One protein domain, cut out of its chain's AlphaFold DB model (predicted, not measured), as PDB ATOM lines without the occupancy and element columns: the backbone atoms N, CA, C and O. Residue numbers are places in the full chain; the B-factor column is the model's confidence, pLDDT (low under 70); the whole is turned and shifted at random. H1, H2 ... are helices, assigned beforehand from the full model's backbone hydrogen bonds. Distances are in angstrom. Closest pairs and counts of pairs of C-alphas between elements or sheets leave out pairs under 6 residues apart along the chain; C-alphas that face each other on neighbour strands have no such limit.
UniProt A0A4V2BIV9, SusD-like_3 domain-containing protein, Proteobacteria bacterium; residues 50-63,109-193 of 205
ATOM      1  N   SER A  50     -22.867  -0.806  24.666       94.44
ATOM      2  CA  SER A  50     -22.109  -0.625  23.424       94.44
ATOM      3  C   SER A  50     -21.098   0.518  23.521       94.44
ATOM      4  O   SER A  50     -19.970   0.364  23.062       94.44
ATOM      5  N   ASP A  51     -21.473   1.647  24.131       94.38
ATOM      6  CA  ASP A  51     -20.549   2.773  24.328       94.38
ATOM      7  C   ASP A  51     -19.390   2.368  25.247       94.38
ATOM      8  O   ASP A  51     -18.234   2.724  25.018       94.38
ATOM      9  N   LEU A  52     -19.697   1.581  26.282       95.44
ATOM     10  CA  LEU A  52     -18.703   1.076  27.225       95.44
ATOM     11  C   LEU A  52     -17.740   0.084  26.566       95.44
ATOM     12  O   LEU A  52     -16.539   0.148  26.820       95.44
ATOM     13  N   GLN A  53     -18.242  -0.789  25.690       96.56
ATOM     14  CA  GLN A  53     -17.393  -1.667  24.887       96.56
ATOM     15  C   GLN A  53     -16.474  -0.850  23.971       96.56
ATOM     16  O   GLN A  53     -15.273  -1.101  23.946       96.56
ATOM     17  N   ALA A  54     -16.997   0.184  23.305       95.44
ATOM     18  CA  ALA A  54     -16.212   1.044  22.419       95.44
ATOM     19  C   ALA A  54     -15.052   1.759  23.138       95.44
ATOM     20  O   ALA A  54     -13.993   1.969  22.544       95.44
ATOM     21  N   LEU A  55     -15.213   2.098  24.424       95.00
ATOM     22  CA  LEU A  55     -14.111   2.625  25.236       95.00
ATOM     23  C   LEU A  55     -13.001   1.595  25.459       95.00
ATOM     24  O   LEU A  55     -11.823   1.942  25.360       95.00
ATOM     25  N   LEU A  56     -13.358   0.344  25.763       96.25
ATOM     26  CA  LEU A  56     -12.383  -0.734  25.967       96.25
ATOM     27  C   LEU A  56     -11.750  -1.210  24.648       96.25
ATOM     28  O   LEU A  56     -10.606  -1.653  24.647       96.25
ATOM     29  N   ASP A  57     -12.453  -1.054  23.527       96.75
ATOM     30  CA  ASP A  57     -11.966  -1.388  22.184       96.75
ATOM     31  C   ASP A  57     -11.036  -0.316  21.596       96.75
ATOM     32  O   ASP A  57     -10.510  -0.477  20.491       96.75
ATOM     33  N   ASN A  58     -10.793   0.787  22.314       95.19
ATOM     34  CA  ASN A  58      -9.845   1.807  21.889       95.19
ATOM     35  C   ASN A  58      -8.402   1.281  21.976       95.19
ATOM     36  O   ASN A  58      -7.668   1.541  22.932       95.19
ATOM     37  N   ILE A  59      -7.972   0.582  20.925       93.75
ATOM     38  CA  ILE A  59      -6.642  -0.027  20.814       93.75
ATOM     39  C   ILE A  59      -5.504   0.993  20.907       93.75
ATOM     40  O   ILE A  59      -4.393   0.630  21.291       93.75
ATOM     41  N   ALA A  60      -5.756   2.266  20.579       93.25
ATOM     42  CA  ALA A  60      -4.734   3.302  20.662       93.25
ATOM     43  C   ALA A  60      -4.342   3.597  22.115       93.25
ATOM     44  O   ALA A  60      -3.205   4.007  22.343       93.25
ATOM     45  N   VAL A  61      -5.247   3.354  23.069       94.19
ATOM     46  CA  VAL A  61      -5.012   3.506  24.510       94.19
ATOM     47  C   VAL A  61      -4.785   2.141  25.157       94.19
ATOM     48  O   VAL A  61      -3.778   1.947  25.833       94.19
ATOM     49  N   MET A  62      -5.675   1.175  24.925       95.62
ATOM     50  CA  MET A  62      -5.717  -0.086  25.673       95.62
ATOM     51  C   MET A  62      -4.631  -1.096  25.284       95.62
ATOM     52  O   MET A  62      -4.167  -1.840  26.143       95.62
ATOM     53  N   ASN A  63      -4.149  -1.085  24.036       94.12
ATOM     54  CA  ASN A  63      -3.108  -2.012  23.566       94.12
ATOM     55  C   ASN A  63      -1.709  -1.388  23.633       94.12
ATOM     56  O   ASN A  63      -0.908  -1.506  22.704       94.12
ATOM     57  N   ASP A 109       5.274   6.444  29.619       90.75
ATOM     58  CA  ASP A 109       5.133   5.267  30.489       90.75
ATOM     59  C   ASP A 109       4.368   5.549  31.796       90.75
ATOM     60  O   ASP A 109       3.947   4.618  32.477       90.75
ATOM     61  N   TRP A 110       4.155   6.822  32.143       92.69
ATOM     62  CA  TRP A 110       3.278   7.248  33.235       92.69
ATOM     63  C   TRP A 110       1.890   7.616  32.705       92.69
ATOM     64  O   TRP A 110       0.880   7.134  33.206       92.69
ATOM     65  N   ILE A 111       1.838   8.462  31.675       92.94
ATOM     66  CA  ILE A 111       0.597   9.040  31.146       92.94
ATOM     67  C   ILE A 111      -0.320   7.956  30.576       92.94
ATOM     68  O   ILE A 111      -1.486   7.888  30.957       92.94
ATOM     69  N   THR A 112       0.202   7.090  29.705       94.19
ATOM     70  CA  THR A 112      -0.611   6.099  28.992       94.19
ATOM     71  C   THR A 112      -1.276   5.095  29.943       94.19
ATOM     72  O   THR A 112      -2.484   4.897  29.824       94.19
ATOM     73  N   PRO A 113      -0.585   4.508  30.939       95.00
ATOM     74  CA  PRO A 113      -1.265   3.649  31.905       95.00
ATOM     75  C   PRO A 113      -2.324   4.368  32.752       95.00
ATOM     76  O   PRO A 113      -3.373   3.791  33.027       95.00
ATOM     77  N   TYR A 114      -2.116   5.627  33.159       95.06
ATOM     78  CA  TYR A 114      -3.167   6.353  33.892       95.06
ATOM     79  C   TYR A 114      -4.373   6.693  33.017       95.06
ATOM     80  O   TYR A 114      -5.496   6.709  33.519       95.06
ATOM     81  N   GLU A 115      -4.169   6.901  31.718       95.19
ATOM     82  CA  GLU A 115      -5.256   7.027  30.749       95.19
ATOM     83  C   GLU A 115      -6.065   5.721  30.646       95.19
ATOM     84  O   GLU A 115      -7.292   5.750  30.739       95.19
ATOM     85  N   GLN A 116      -5.399   4.561  30.590       96.25
ATOM     86  CA  GLN A 116      -6.061   3.247  30.639       96.25
ATOM     87  C   GLN A 116      -6.858   3.050  31.941       96.25
ATOM     88  O   GLN A 116      -8.003   2.594  31.912       96.25
ATOM     89  N   VAL A 117      -6.278   3.423  33.092       95.38
ATOM     90  CA  VAL A 117      -6.961   3.377  34.399       95.38
ATOM     91  C   VAL A 117      -8.206   4.262  34.393       95.38
ATOM     92  O   VAL A 117      -9.248   3.842  34.896       95.38
ATOM     93  N   PHE A 118      -8.120   5.458  33.812       94.69
ATOM     94  CA  PHE A 118      -9.255   6.367  33.690       94.69
ATOM     95  C   PHE A 118     -10.375   5.752  32.841       94.69
ATOM     96  O   PHE A 118     -11.511   5.692  33.306       94.69
ATOM     97  N   TYR A 119     -10.060   5.209  31.661       95.31
ATOM     98  CA  TYR A 119     -11.047   4.572  30.776       95.31
ATOM     99  C   TYR A 119     -11.731   3.391  31.469       95.31
ATOM    100  O   TYR A 119     -12.956   3.271  31.452       95.31
ATOM    101  N   ALA A 120     -10.950   2.549  32.147       95.81
ATOM    102  CA  ALA A 120     -11.485   1.439  32.919       95.81
ATOM    103  C   ALA A 120     -12.395   1.904  34.068       95.81
ATOM    104  O   ALA A 120     -13.452   1.315  34.286       95.81
ATOM    105  N   ASN A 121     -12.023   2.964  34.792       94.69
ATOM    106  CA  ASN A 121     -12.861   3.514  35.858       94.69
ATOM    107  C   ASN A 121     -14.157   4.127  35.309       94.69
ATOM    108  O   ASN A 121     -15.204   3.903  35.905       94.69
ATOM    109  N   VAL A 122     -14.119   4.821  34.163       94.56
ATOM    110  CA  VAL A 122     -15.334   5.329  33.494       94.56
ATOM    111  C   VAL A 122     -16.289   4.178  33.191       94.56
ATOM    112  O   VAL A 122     -17.479   4.272  33.483       94.56
ATOM    113  N   VAL A 123     -15.766   3.064  32.668       95.50
ATOM    114  CA  VAL A 123     -16.585   1.881  32.383       95.50
ATOM    115  C   VAL A 123     -17.175   1.276  33.655       95.50
ATOM    116  O   VAL A 123     -18.365   0.970  33.691       95.50
ATOM    117  N   LEU A 124     -16.377   1.127  34.713       94.75
ATOM    118  CA  LEU A 124     -16.835   0.556  35.984       94.75
ATOM    119  C   LEU A 124     -17.892   1.422  36.678       94.75
ATOM    120  O   LEU A 124     -18.863   0.876  37.203       94.75
ATOM    121  N   ASP A 125     -17.721   2.744  36.654       93.38
ATOM    122  CA  ASP A 125     -18.664   3.690  37.248       93.38
ATOM    123  C   ASP A 125     -19.991   3.692  36.472       93.38
ATOM    124  O   ASP A 125     -21.060   3.563  37.073       93.38
ATOM    125  N   ALA A 126     -19.938   3.746  35.135       93.06
ATOM    126  CA  ALA A 126     -21.129   3.715  34.286       93.06
ATOM    127  C   ALA A 126     -21.889   2.377  34.376       93.06
ATOM    128  O   ALA A 126     -23.117   2.373  34.465       93.06
ATOM    129  N   LEU A 127     -21.185   1.238  34.443       93.19
ATOM    130  CA  LEU A 127     -21.808  -0.076  34.670       93.19
ATOM    131  C   LEU A 127     -22.572  -0.152  35.995       93.19
ATOM    132  O   LEU A 127     -23.517  -0.935  36.095       93.19
ATOM    133  N   GLY A 128     -22.177   0.631  37.005       90.50
ATOM    134  CA  GLY A 128     -22.886   0.721  38.280       90.50
ATOM    135  C   GLY A 128     -24.292   1.317  38.157       90.50
ATOM    136  O   GLY A 128     -25.143   1.026  38.995       90.50
ATOM    137  N   GLY A 129     -24.544   2.111  37.111       90.44
ATOM    138  CA  GLY A 129     -25.851   2.701  36.809       90.44
ATOM    139  C   GLY A 129     -26.710   1.900  35.823       90.44
ATOM    140  O   GLY A 129     -27.885   2.219  35.658       90.44
ATOM    141  N   ILE A 130     -26.157   0.871  35.170       90.69
ATOM    142  CA  ILE A 130     -26.876   0.039  34.193       90.69
ATOM    143  C   ILE A 130     -27.409  -1.221  34.878       90.69
ATOM    144  O   ILE A 130     -26.663  -1.948  35.537       90.69
ATOM    145  N   ASP A 131     -28.695  -1.516  34.676       91.81
ATOM    146  CA  ASP A 131     -29.307  -2.732  35.205       91.81
ATOM    147  C   ASP A 131     -28.702  -3.993  34.569       91.81
ATOM    148  O   ASP A 131     -28.909  -4.299  33.389       91.81
ATOM    149  N   ARG A 132     -27.991  -4.765  35.395       91.31
ATOM    150  CA  ARG A 132     -27.381  -6.047  35.030       91.31
ATOM    151  C   ARG A 132     -28.415  -7.075  34.566       91.31
ATOM    152  O   ARG A 132     -28.074  -7.917  33.740       91.31
ATOM    153  N   ALA A 133     -29.655  -7.036  35.064       91.25
ATOM    154  CA  ALA A 133     -30.667  -8.047  34.739       91.25
ATOM    155  C   ALA A 133     -31.056  -8.046  33.252       91.25
ATOM    156  O   ALA A 133     -31.435  -9.087  32.717       91.25
ATOM    157  N   SER A 134     -30.906  -6.904  32.576       88.50
ATOM    158  CA  SER A 134     -31.204  -6.755  31.149       88.50
ATOM    159  C   SER A 134     -30.248  -7.536  30.237       88.50
ATOM    160  O   SER A 134     -30.641  -7.969  29.155       88.50
ATOM    161  N   SER A 135     -28.984  -7.705  30.639       92.69
ATOM    162  CA  SER A 135     -27.927  -8.344  29.838       92.69
ATOM    163  C   SER A 135     -26.749  -8.778  30.726       92.69
ATOM    164  O   SER A 135     -25.668  -8.181  30.664       92.69
ATOM    165  N   PRO A 136     -26.921  -9.813  31.566       94.31
ATOM    166  CA  PRO A 136     -25.951 -10.138  32.609       94.31
ATOM    167  C   PRO A 136     -24.593 -10.575  32.051       94.31
ATOM    168  O   PRO A 136     -23.565 -10.188  32.595       94.31
ATOM    169  N   GLN A 137     -24.569 -11.317  30.940       96.44
ATOM    170  CA  GLN A 137     -23.323 -11.796  30.331       96.44
ATOM    171  C   GLN A 137     -22.458 -10.640  29.817       96.44
ATOM    172  O   GLN A 137     -21.266 -10.588  30.108       96.44
ATOM    173  N   VAL A 138     -23.058  -9.697  29.085       96.00
ATOM    174  CA  VAL A 138     -22.340  -8.541  28.520       96.00
ATOM    175  C   VAL A 138     -21.877  -7.604  29.634       96.00
ATOM    176  O   VAL A 138     -20.745  -7.126  29.610       96.00
ATOM    177  N   HIS A 139     -22.724  -7.382  30.644       95.94
ATOM    178  CA  HIS A 139     -22.382  -6.572  31.816       95.94
ATOM    179  C   HIS A 139     -21.174  -7.145  32.570       95.94
ATOM    180  O   HIS A 139     -20.188  -6.438  32.794       95.94
ATOM    181  N   ASP A 140     -21.210  -8.441  32.892       95.88
ATOM    182  CA  ASP A 140     -20.131  -9.110  33.619       95.88
ATOM    183  C   ASP A 140     -18.837  -9.171  32.789       95.88
ATOM    184  O   ASP A 140     -17.746  -8.994  33.340       95.88
ATOM    185  N   GLN A 141     -18.941  -9.351  31.467       97.25
ATOM    186  CA  GLN A 141     -17.796  -9.316  30.554       97.25
ATOM    187  C   GLN A 141     -17.134  -7.934  30.534       97.25
ATOM    188  O   GLN A 141     -15.922  -7.840  30.715       97.25
ATOM    189  N   LEU A 142     -17.908  -6.855  30.373       97.31
ATOM    190  CA  LEU A 142     -17.385  -5.485  30.400       97.31
ATOM    191  C   LEU A 142     -16.728  -5.158  31.739       97.31
ATOM    192  O   LEU A 142     -15.635  -4.590  31.777       97.31
ATOM    193  N   LYS A 143     -17.356  -5.570  32.845       96.88
ATOM    194  CA  LYS A 143     -16.795  -5.411  34.188       96.88
ATOM    195  C   LYS A 143     -15.460  -6.143  34.326       96.88
ATOM    196  O   LYS A 143     -14.504  -5.567  34.843       96.88
ATOM    197  N   GLY A 144     -15.389  -7.395  33.873       96.75
ATOM    198  CA  GLY A 144     -14.165  -8.195  33.884       96.75
ATOM    199  C   GLY A 144     -13.048  -7.553  33.061       96.75
ATOM    200  O   GLY A 144     -11.947  -7.355  33.574       96.75
ATOM    201  N   SER A 145     -13.352  -7.148  31.827       96.75
ATOM    202  CA  SER A 145     -12.409  -6.481  30.926       96.75
ATOM    203  C   SER A 145     -11.888  -5.166  31.509       96.75
ATOM    204  O   SER A 145     -10.680  -4.943  31.542       96.75
ATOM    205  N   ALA A 146     -12.766  -4.314  32.046       96.75
ATOM    206  CA  ALA A 146     -12.359  -3.056  32.669       96.75
ATOM    207  C   ALA A 146     -11.463  -3.286  33.900       96.75
ATOM    208  O   ALA A 146     -10.428  -2.634  34.054       96.75
ATOM    209  N   LEU A 147     -11.803  -4.254  34.760       95.75
ATOM    210  CA  LEU A 147     -10.956  -4.626  35.899       95.75
ATOM    211  C   LEU A 147      -9.583  -5.139  35.453       95.75
ATOM    212  O   LEU A 147      -8.581  -4.773  36.070       95.75
ATOM    213  N   PHE A 148      -9.534  -5.946  34.391       95.88
ATOM    214  CA  PHE A 148      -8.288  -6.441  33.816       95.88
ATOM    215  C   PHE A 148      -7.419  -5.295  33.292       95.88
ATOM    216  O   PHE A 148      -6.281  -5.170  33.738       95.88
ATOM    217  N   PHE A 149      -7.948  -4.420  32.429       96.19
ATOM    218  CA  PHE A 149      -7.187  -3.287  31.889       96.19
ATOM    219  C   PHE A 149      -6.663  -2.373  32.996       96.19
ATOM    220  O   PHE A 149      -5.490  -1.999  32.984       96.19
ATOM    221  N   ARG A 150      -7.484  -2.084  34.013       95.38
ATOM    222  CA  ARG A 150      -7.043  -1.300  35.173       95.38
ATOM    223  C   ARG A 150      -5.901  -1.977  35.925       95.38
ATOM    224  O   ARG A 150      -4.930  -1.319  36.291       95.38
ATOM    225  N   ALA A 151      -6.016  -3.279  36.185       93.25
ATOM    226  CA  ALA A 151      -4.982  -4.035  36.884       93.25
ATOM    227  C   ALA A 151      -3.691  -4.136  36.060       93.25
ATOM    228  O   ALA A 151      -2.607  -3.989  36.618       93.25
ATOM    229  N   TYR A 152      -3.808  -4.338  34.747       94.56
ATOM    230  CA  TYR A 152      -2.691  -4.404  33.811       94.56
ATOM    231  C   TYR A 152      -1.921  -3.079  33.753       94.56
ATOM    232  O   TYR A 152      -0.702  -3.061  33.925       94.56
ATOM    233  N   ALA A 153      -2.636  -1.961  33.626       95.19
ATOM    234  CA  ALA A 153      -2.055  -0.624  33.622       95.19
ATOM    235  C   ALA A 153      -1.319  -0.302  34.937       95.19
ATOM    236  O   ALA A 153      -0.158   0.117  34.931       95.19
ATOM    237  N   LEU A 154      -1.960  -0.563  36.084       93.19
ATOM    238  CA  LEU A 154      -1.343  -0.377  37.404       93.19
ATOM    239  C   LEU A 154      -0.138  -1.298  37.616       93.19
ATOM    240  O   LEU A 154       0.831  -0.901  38.263       93.19
ATOM    241  N   HIS A 155      -0.175  -2.513  37.069       92.00
ATOM    242  CA  HIS A 155       0.962  -3.422  37.106       92.00
ATOM    243  C   HIS A 155       2.149  -2.867  36.311       92.00
ATOM    244  O   HIS A 155       3.250  -2.822  36.855       92.00
ATOM    245  N   GLY A 156       1.931  -2.381  35.086       92.81
ATOM    246  CA  GLY A 156       2.978  -1.744  34.279       92.81
ATOM    247  C   GLY A 156       3.606  -0.534  34.976       92.81
ATOM    248  O   GLY A 156       4.829  -0.420  35.044       92.81
ATOM    249  N   LEU A 157       2.784   0.319  35.598       93.50
ATOM    250  CA  LEU A 157       3.271   1.427  36.429       93.50
ATOM    251  C   LEU A 157       4.121   0.936  37.605       93.50
ATOM    252  O   LEU A 157       5.132   1.553  37.936       93.50
ATOM    253  N   ALA A 158       3.721  -0.160  38.252       92.31
ATOM    254  CA  ALA A 158       4.428  -0.683  39.416       92.31
ATOM    255  C   ALA A 158       5.797  -1.254  39.046       92.31
ATOM    256  O   ALA A 158       6.726  -1.111  39.832       92.31
ATOM    257  N   GLN A 159       5.940  -1.840  37.853       90.62
ATOM    258  CA  GLN A 159       7.232  -2.346  37.379       90.62
ATOM    259  C   GLN A 159       8.269  -1.232  37.168       90.62
ATOM    260  O   GLN A 159       9.461  -1.492  37.287       90.62
ATOM    261  N   ILE A 160       7.834  -0.005  36.864       91.50
ATOM    262  CA  ILE A 160       8.742   1.100  36.506       91.50
ATOM    263  C   ILE A 160       8.916   2.102  37.649       91.50
ATOM    264  O   ILE A 160      10.019   2.577  37.898       91.50
ATOM    265  N   PHE A 161       7.833   2.454  38.346       91.69
ATOM    266  CA  PHE A 161       7.813   3.586  39.282       91.69
ATOM    267  C   PHE A 161       7.722   3.183  40.753       91.69
ATOM    268  O   PHE A 161       7.619   4.057  41.619       91.69
ATOM    269  N   ALA A 162       7.723   1.885  41.043       91.69
ATOM    270  CA  ALA A 162       7.699   1.364  42.396       91.69
ATOM    271  C   ALA A 162       8.878   0.414  42.616       91.69
ATOM    272  O   ALA A 162       9.426  -0.167  41.681       91.69
ATOM    273  N   LYS A 163       9.291   0.270  43.875       91.25
ATOM    274  CA  LYS A 163      10.325  -0.700  44.224       91.25
ATOM    275  C   LYS A 163       9.800  -2.132  44.069       91.25
ATOM    276  O   LYS A 163       8.593  -2.352  44.214       91.25
ATOM    277  N   PRO A 164      10.691  -3.115  43.845       90.12
ATOM    278  CA  PRO A 164      10.333  -4.521  43.950       90.12
ATOM    279  C   PRO A 164       9.640  -4.807  45.284       90.12
ATOM    280  O   PRO A 164      10.068  -4.331  46.334       90.12
ATOM    281  N   TYR A 165       8.551  -5.569  45.239       88.94
ATOM    282  CA  TYR A 165       7.759  -5.847  46.431       88.94
ATOM    283  C   TYR A 165       8.521  -6.748  47.409       88.94
ATOM    284  O   TYR A 165       8.761  -7.917  47.113       88.94
ATOM    285  N   ASP A 166       8.788  -6.232  48.606       90.44
ATOM    286  CA  ASP A 166       9.220  -7.012  49.766       90.44
ATOM    287  C   ASP A 166       8.158  -6.893  50.879       90.44
ATOM    288  O   ASP A 166       7.865  -5.786  51.339       90.44
ATOM    289  N   PRO A 167       7.539  -8.002  51.336       88.50
ATOM    290  CA  PRO A 167       6.507  -7.957  52.372       88.50
ATOM    291  C   PRO A 167       6.963  -7.305  53.689       88.50
ATOM    292  O   PRO A 167       6.108  -6.759  54.400       88.50
ATOM    293  N   LEU A 168       8.263  -7.342  54.005       91.88
ATOM    294  CA  LEU A 168       8.838  -6.775  55.226       91.88
ATOM    295  C   LEU A 168       8.896  -5.244  55.183       91.88
ATOM    296  O   LEU A 168       8.668  -4.597  56.204       91.88
ATOM    297  N   THR A 169       9.145  -4.652  54.013       90.12
ATOM    298  CA  THR A 169       9.328  -3.198  53.852       90.12
ATOM    299  C   THR A 169       8.141  -2.505  53.178       90.12
ATOM    300  O   THR A 169       7.937  -1.308  53.385       90.12
ATOM    301  N   ALA A 170       7.285  -3.238  52.453       88.19
ATOM    302  CA  ALA A 170       6.234  -2.689  51.586       88.19
ATOM    303  C   ALA A 170       5.211  -1.758  52.265       88.19
ATOM    304  O   ALA A 170       4.480  -1.044  51.578       88.19
ATOM    305  N   ALA A 171       5.101  -1.775  53.597       88.50
ATOM    306  CA  ALA A 171       4.243  -0.839  54.324       88.50
ATOM    307  C   ALA A 171       4.842   0.575  54.423       88.50
ATOM    308  O   ALA A 171       4.088   1.543  54.454       88.50
ATOM    309  N   GLY A 172       6.172   0.687  54.484       88.12
ATOM    310  CA  GLY A 172       6.889   1.960  54.607       88.12
ATOM    311  C   GLY A 172       7.376   2.528  53.274       88.12
ATOM    312  O   GLY A 172       7.796   3.681  53.218       88.12
ATOM    313  N   GLU A 173       7.329   1.738  52.202       91.62
ATOM    314  CA  GLU A 173       7.790   2.168  50.887       91.62
ATOM    315  C   GLU A 173       6.676   2.835  50.070       91.62
ATOM    316  O   GLU A 173       5.525   2.381  50.103       91.62
ATOM    317  N   PRO A 174       6.996   3.907  49.322       89.81
ATOM    318  CA  PRO A 174       6.021   4.592  48.490       89.81
ATOM    319  C   PRO A 174       5.572   3.687  47.342       89.81
ATOM    320  O   PRO A 174       6.384   3.078  46.646       89.81
ATOM    321  N   GLY A 175       4.263   3.624  47.140       90.75
ATOM    322  CA  GLY A 175       3.639   2.962  46.005       90.75
ATOM    323  C   GLY A 175       3.199   3.963  44.941       90.75
ATOM    324  O   GLY A 175       3.841   4.985  44.670       90.75
ATOM    325  N   LEU A 176       2.046   3.662  44.352       92.06
ATOM    326  CA  LEU A 176       1.445   4.432  43.270       92.06
ATOM    327  C   LEU A 176       0.146   5.111  43.721       92.06
ATOM    328  O   LEU A 176      -0.559   4.579  44.585       92.06
ATOM    329  N   PRO A 177      -0.215   6.253  43.119       91.19
ATOM    330  CA  PRO A 177      -1.597   6.709  43.077       91.19
ATOM    331  C   PRO A 177      -2.480   5.646  42.407       91.19
ATOM    332  O   PRO A 177      -2.179   5.180  41.314       91.19
ATOM    333  N   ALA A 178      -3.572   5.248  43.053       86.62
ATOM    334  CA  ALA A 178      -4.485   4.233  42.526       86.62
ATOM    335  C   ALA A 178      -5.932   4.745  42.593       86.62
ATOM    336  O   ALA A 178      -6.664   4.398  43.525       86.62
ATOM    337  N   PRO A 179      -6.347   5.619  41.657       84.44
ATOM    338  CA  PRO A 179      -7.720   6.099  41.616       84.44
ATOM    339  C   PRO A 179      -8.668   4.944  41.291       84.44
ATOM    340  O   PRO A 179      -8.426   4.144  40.385       84.44
ATOM    341  N   VAL A 180      -9.758   4.860  42.047       84.25
ATOM    342  CA  VAL A 180     -10.790   3.821  41.888       84.25
ATOM    343  C   VAL A 180     -12.075   4.338  41.245       84.25
ATOM    344  O   VAL A 180     -12.947   3.531  40.948       84.25
ATOM    345  N   VAL A 181     -12.160   5.652  41.036       85.31
ATOM    346  CA  VAL A 181     -13.281   6.367  40.413       85.31
ATOM    347  C   VAL A 181     -12.778   7.151  39.207       85.31
ATOM    348  O   VAL A 181     -11.583   7.444  39.099       85.31
ATOM    349  N   SER A 182     -13.693   7.492  38.307       84.25
ATOM    350  CA  SER A 182     -13.440   8.272  37.093       84.25
ATOM    351  C   SER A 182     -13.364   9.787  37.319       84.25
ATOM    352  O   SER A 182     -13.146  10.536  36.376       84.25
ATOM    353  N   ASP A 183     -13.501  10.282  38.551       84.81
ATOM    354  CA  ASP A 183     -13.386  11.719  38.817       84.81
ATOM    355  C   ASP A 183     -11.941  12.217  38.645       84.81
ATOM    356  O   ASP A 183     -11.052  11.893  39.434       84.81
ATOM    357  N   VAL A 184     -11.717  13.066  37.639       81.12
ATOM    358  CA  VAL A 184     -10.417  13.696  37.339       81.12
ATOM    359  C   VAL A 184      -9.926  14.640  38.440       81.12
ATOM    360  O   VAL A 184      -8.732  14.938  38.527       81.12
ATOM    361  N   ASN A 185     -10.832  15.126  39.292       84.06
ATOM    362  CA  ASN A 185     -10.488  15.965  40.435       84.06
ATOM    363  C   ASN A 185     -10.047  15.133  41.639       84.06
ATOM    364  O   ASN A 185      -9.385  15.659  42.538       84.06
ATOM    365  N   ASN A 186     -10.352  13.833  41.648       81.75
ATOM    366  CA  ASN A 186      -9.865  12.934  42.672       81.75
ATOM    367  C   ASN A 186      -8.379  12.640  42.441       81.75
ATOM    368  O   ASN A 186      -7.988  11.895  41.544       81.75
ATOM    369  N   ARG A 187      -7.537  13.233  43.287       80.38
ATOM    370  CA  ARG A 187      -6.081  13.080  43.249       80.38
ATOM    371  C   ARG A 187      -5.618  12.306  44.479       80.38
ATOM    372  O   ARG A 187      -5.163  12.928  45.443       80.38
ATOM    373  N   PRO A 188      -5.738  10.965  44.488       81.81
ATOM    374  CA  PRO A 188      -5.224  10.183  45.596       81.81
ATOM    375  C   PRO A 188      -3.710  10.393  45.709       81.81
ATOM    376  O   PRO A 188      -2.985  10.386  44.712       81.81
ATOM    377  N   GLY A 189      -3.232  10.580  46.939       83.81
ATOM    378  CA  GLY A 189      -1.802  10.600  47.221       83.81
ATOM    379  C   GLY A 189      -1.141   9.264  46.868       83.81
ATOM    380  O   GLY A 189      -1.809   8.251  46.640       83.81
ATOM    381  N   ARG A 190       0.196   9.245  46.856       82.88
ATOM    382  CA  ARG A 190       0.935   7.983  46.742       82.88
ATOM    383  C   ARG A 190       0.618   7.123  47.965       82.88
ATOM    384  O   ARG A 190       0.911   7.524  49.088       82.88
ATOM    385  N   GLY A 191      -0.001   5.966  47.737       84.06
ATOM    386  CA  GLY A 191      -0.202   4.965  48.779       84.06
ATOM    387  C   GLY A 191       1.114   4.290  49.176       84.06
ATOM    388  O   GLY A 191       2.192   4.659  48.711       84.06
ATOM    389  N   SER A 192       1.021   3.252  50.000       87.00
ATOM    390  CA  SER A 192       2.142   2.334  50.244       87.00
ATOM    391  C   SER A 192       2.276   1.321  49.106       87.00
ATOM    392  O   SER A 192       1.285   0.999  48.435       87.00
ATOM    393  N   LEU A 193       3.469   0.749  48.943       86.31
ATOM    394  CA  LEU A 193       3.728  -0.343  48.003       86.31
ATOM    395  C   LEU A 193       2.779  -1.535  48.234       86.31
ATOM    396  O   LEU A 193       2.307  -2.171  47.291       86.31
TER     397      LEU A 193
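AT A GLANCE: This is residues 50 to 63 and 109 to 193 of the 205 residues of the protein "SusD-like_3 domain-containing protein" of Proteobacteria bacterium (UniProt A0A4V2BIV9). A long helical hairpin, H3 and H4 side by side along the longest axis, has the short helices H1 and H2 packed in file over one side. On the side away from H1 and H2, a long stretch with no named element runs beyond the end of H4, folds back along the hairpin with residues 176 to 182 and then doubles back toward residue 193. The printed part has 99 residues with four named helices, in the order H1, H2, H3, H4, and no named strand; its class is all helix. It is only just compact, close to loose, with a radius of gyration of the C-alphas of 15.0 A, and its outline is elongated, spanning 47 by 27 by 25 A.

HOW THE PARTS SIT: H4, residues 136 to 161, is the longest helix. It touches H3, residues 109 to 127, with 30 pairs of C-alphas within 8 A; the closest are those of Ala 120 and Ala 146, 4.6 A apart. The two form a helical hairpin, at a shallow tilt of 23 degrees, opposite ways. H3 is the hub, touching three other helices. H1, residues 50 to 56, touches residues 119 to 126 of H3 alone, closest at the C-alphas of Leu 52 and Val 123, 5.6 A apart, at a shallow tilt of 23 degrees, opposite ways. H1 also touches residues 142 to 146 of H4 alone, closest at the C-alphas of Gln 53 and Leu 142, 6.7 A apart, at a shallow tilt of 20 degrees, the same way. H2, residues 59 to 62, touches residues 112 to 116 of H3 alone; the C-alphas of Met 62 and Gln 116, the closest, are 6.0 A apart. H2 and H4 are close but not clearly touching, with the closest C-alphas, those of Met 62 and Phe 149, 7.1 A apart. Every O i to N i+4 pair is within hydrogen-bond range in H1, against 14 of 15 in H3 and 21 of 22 in H4, while H2 is too short for such a pair.

IN THESE COORDINATES: H4 is 37.1 A from first to last C-alpha and ends at C-alpha 161, (7.813, 3.586, 39.282). H3 is 27.8 A long and begins at C-alpha 109, (5.133, 5.267, 30.489). H1 measures 10.1 A and begins at C-alpha 50, (-22.109, -0.625, 23.424); H2 measures 4.9 A.

THE WHOLE: The two C-alphas farthest apart, those of Ser 134 and Leu 168, are 46.7 A apart. Residues 64 to 108 are not printed, and C-alphas 63 and 109 are 13.0 A apart across this cut. The link H1 to H2 is tight, and the link H3 to H4 is short, with 8 residues. Residues 162 to 193 hold no named element. The mean pLDDT of the printed part is 91.9, and no printed residue is under 70.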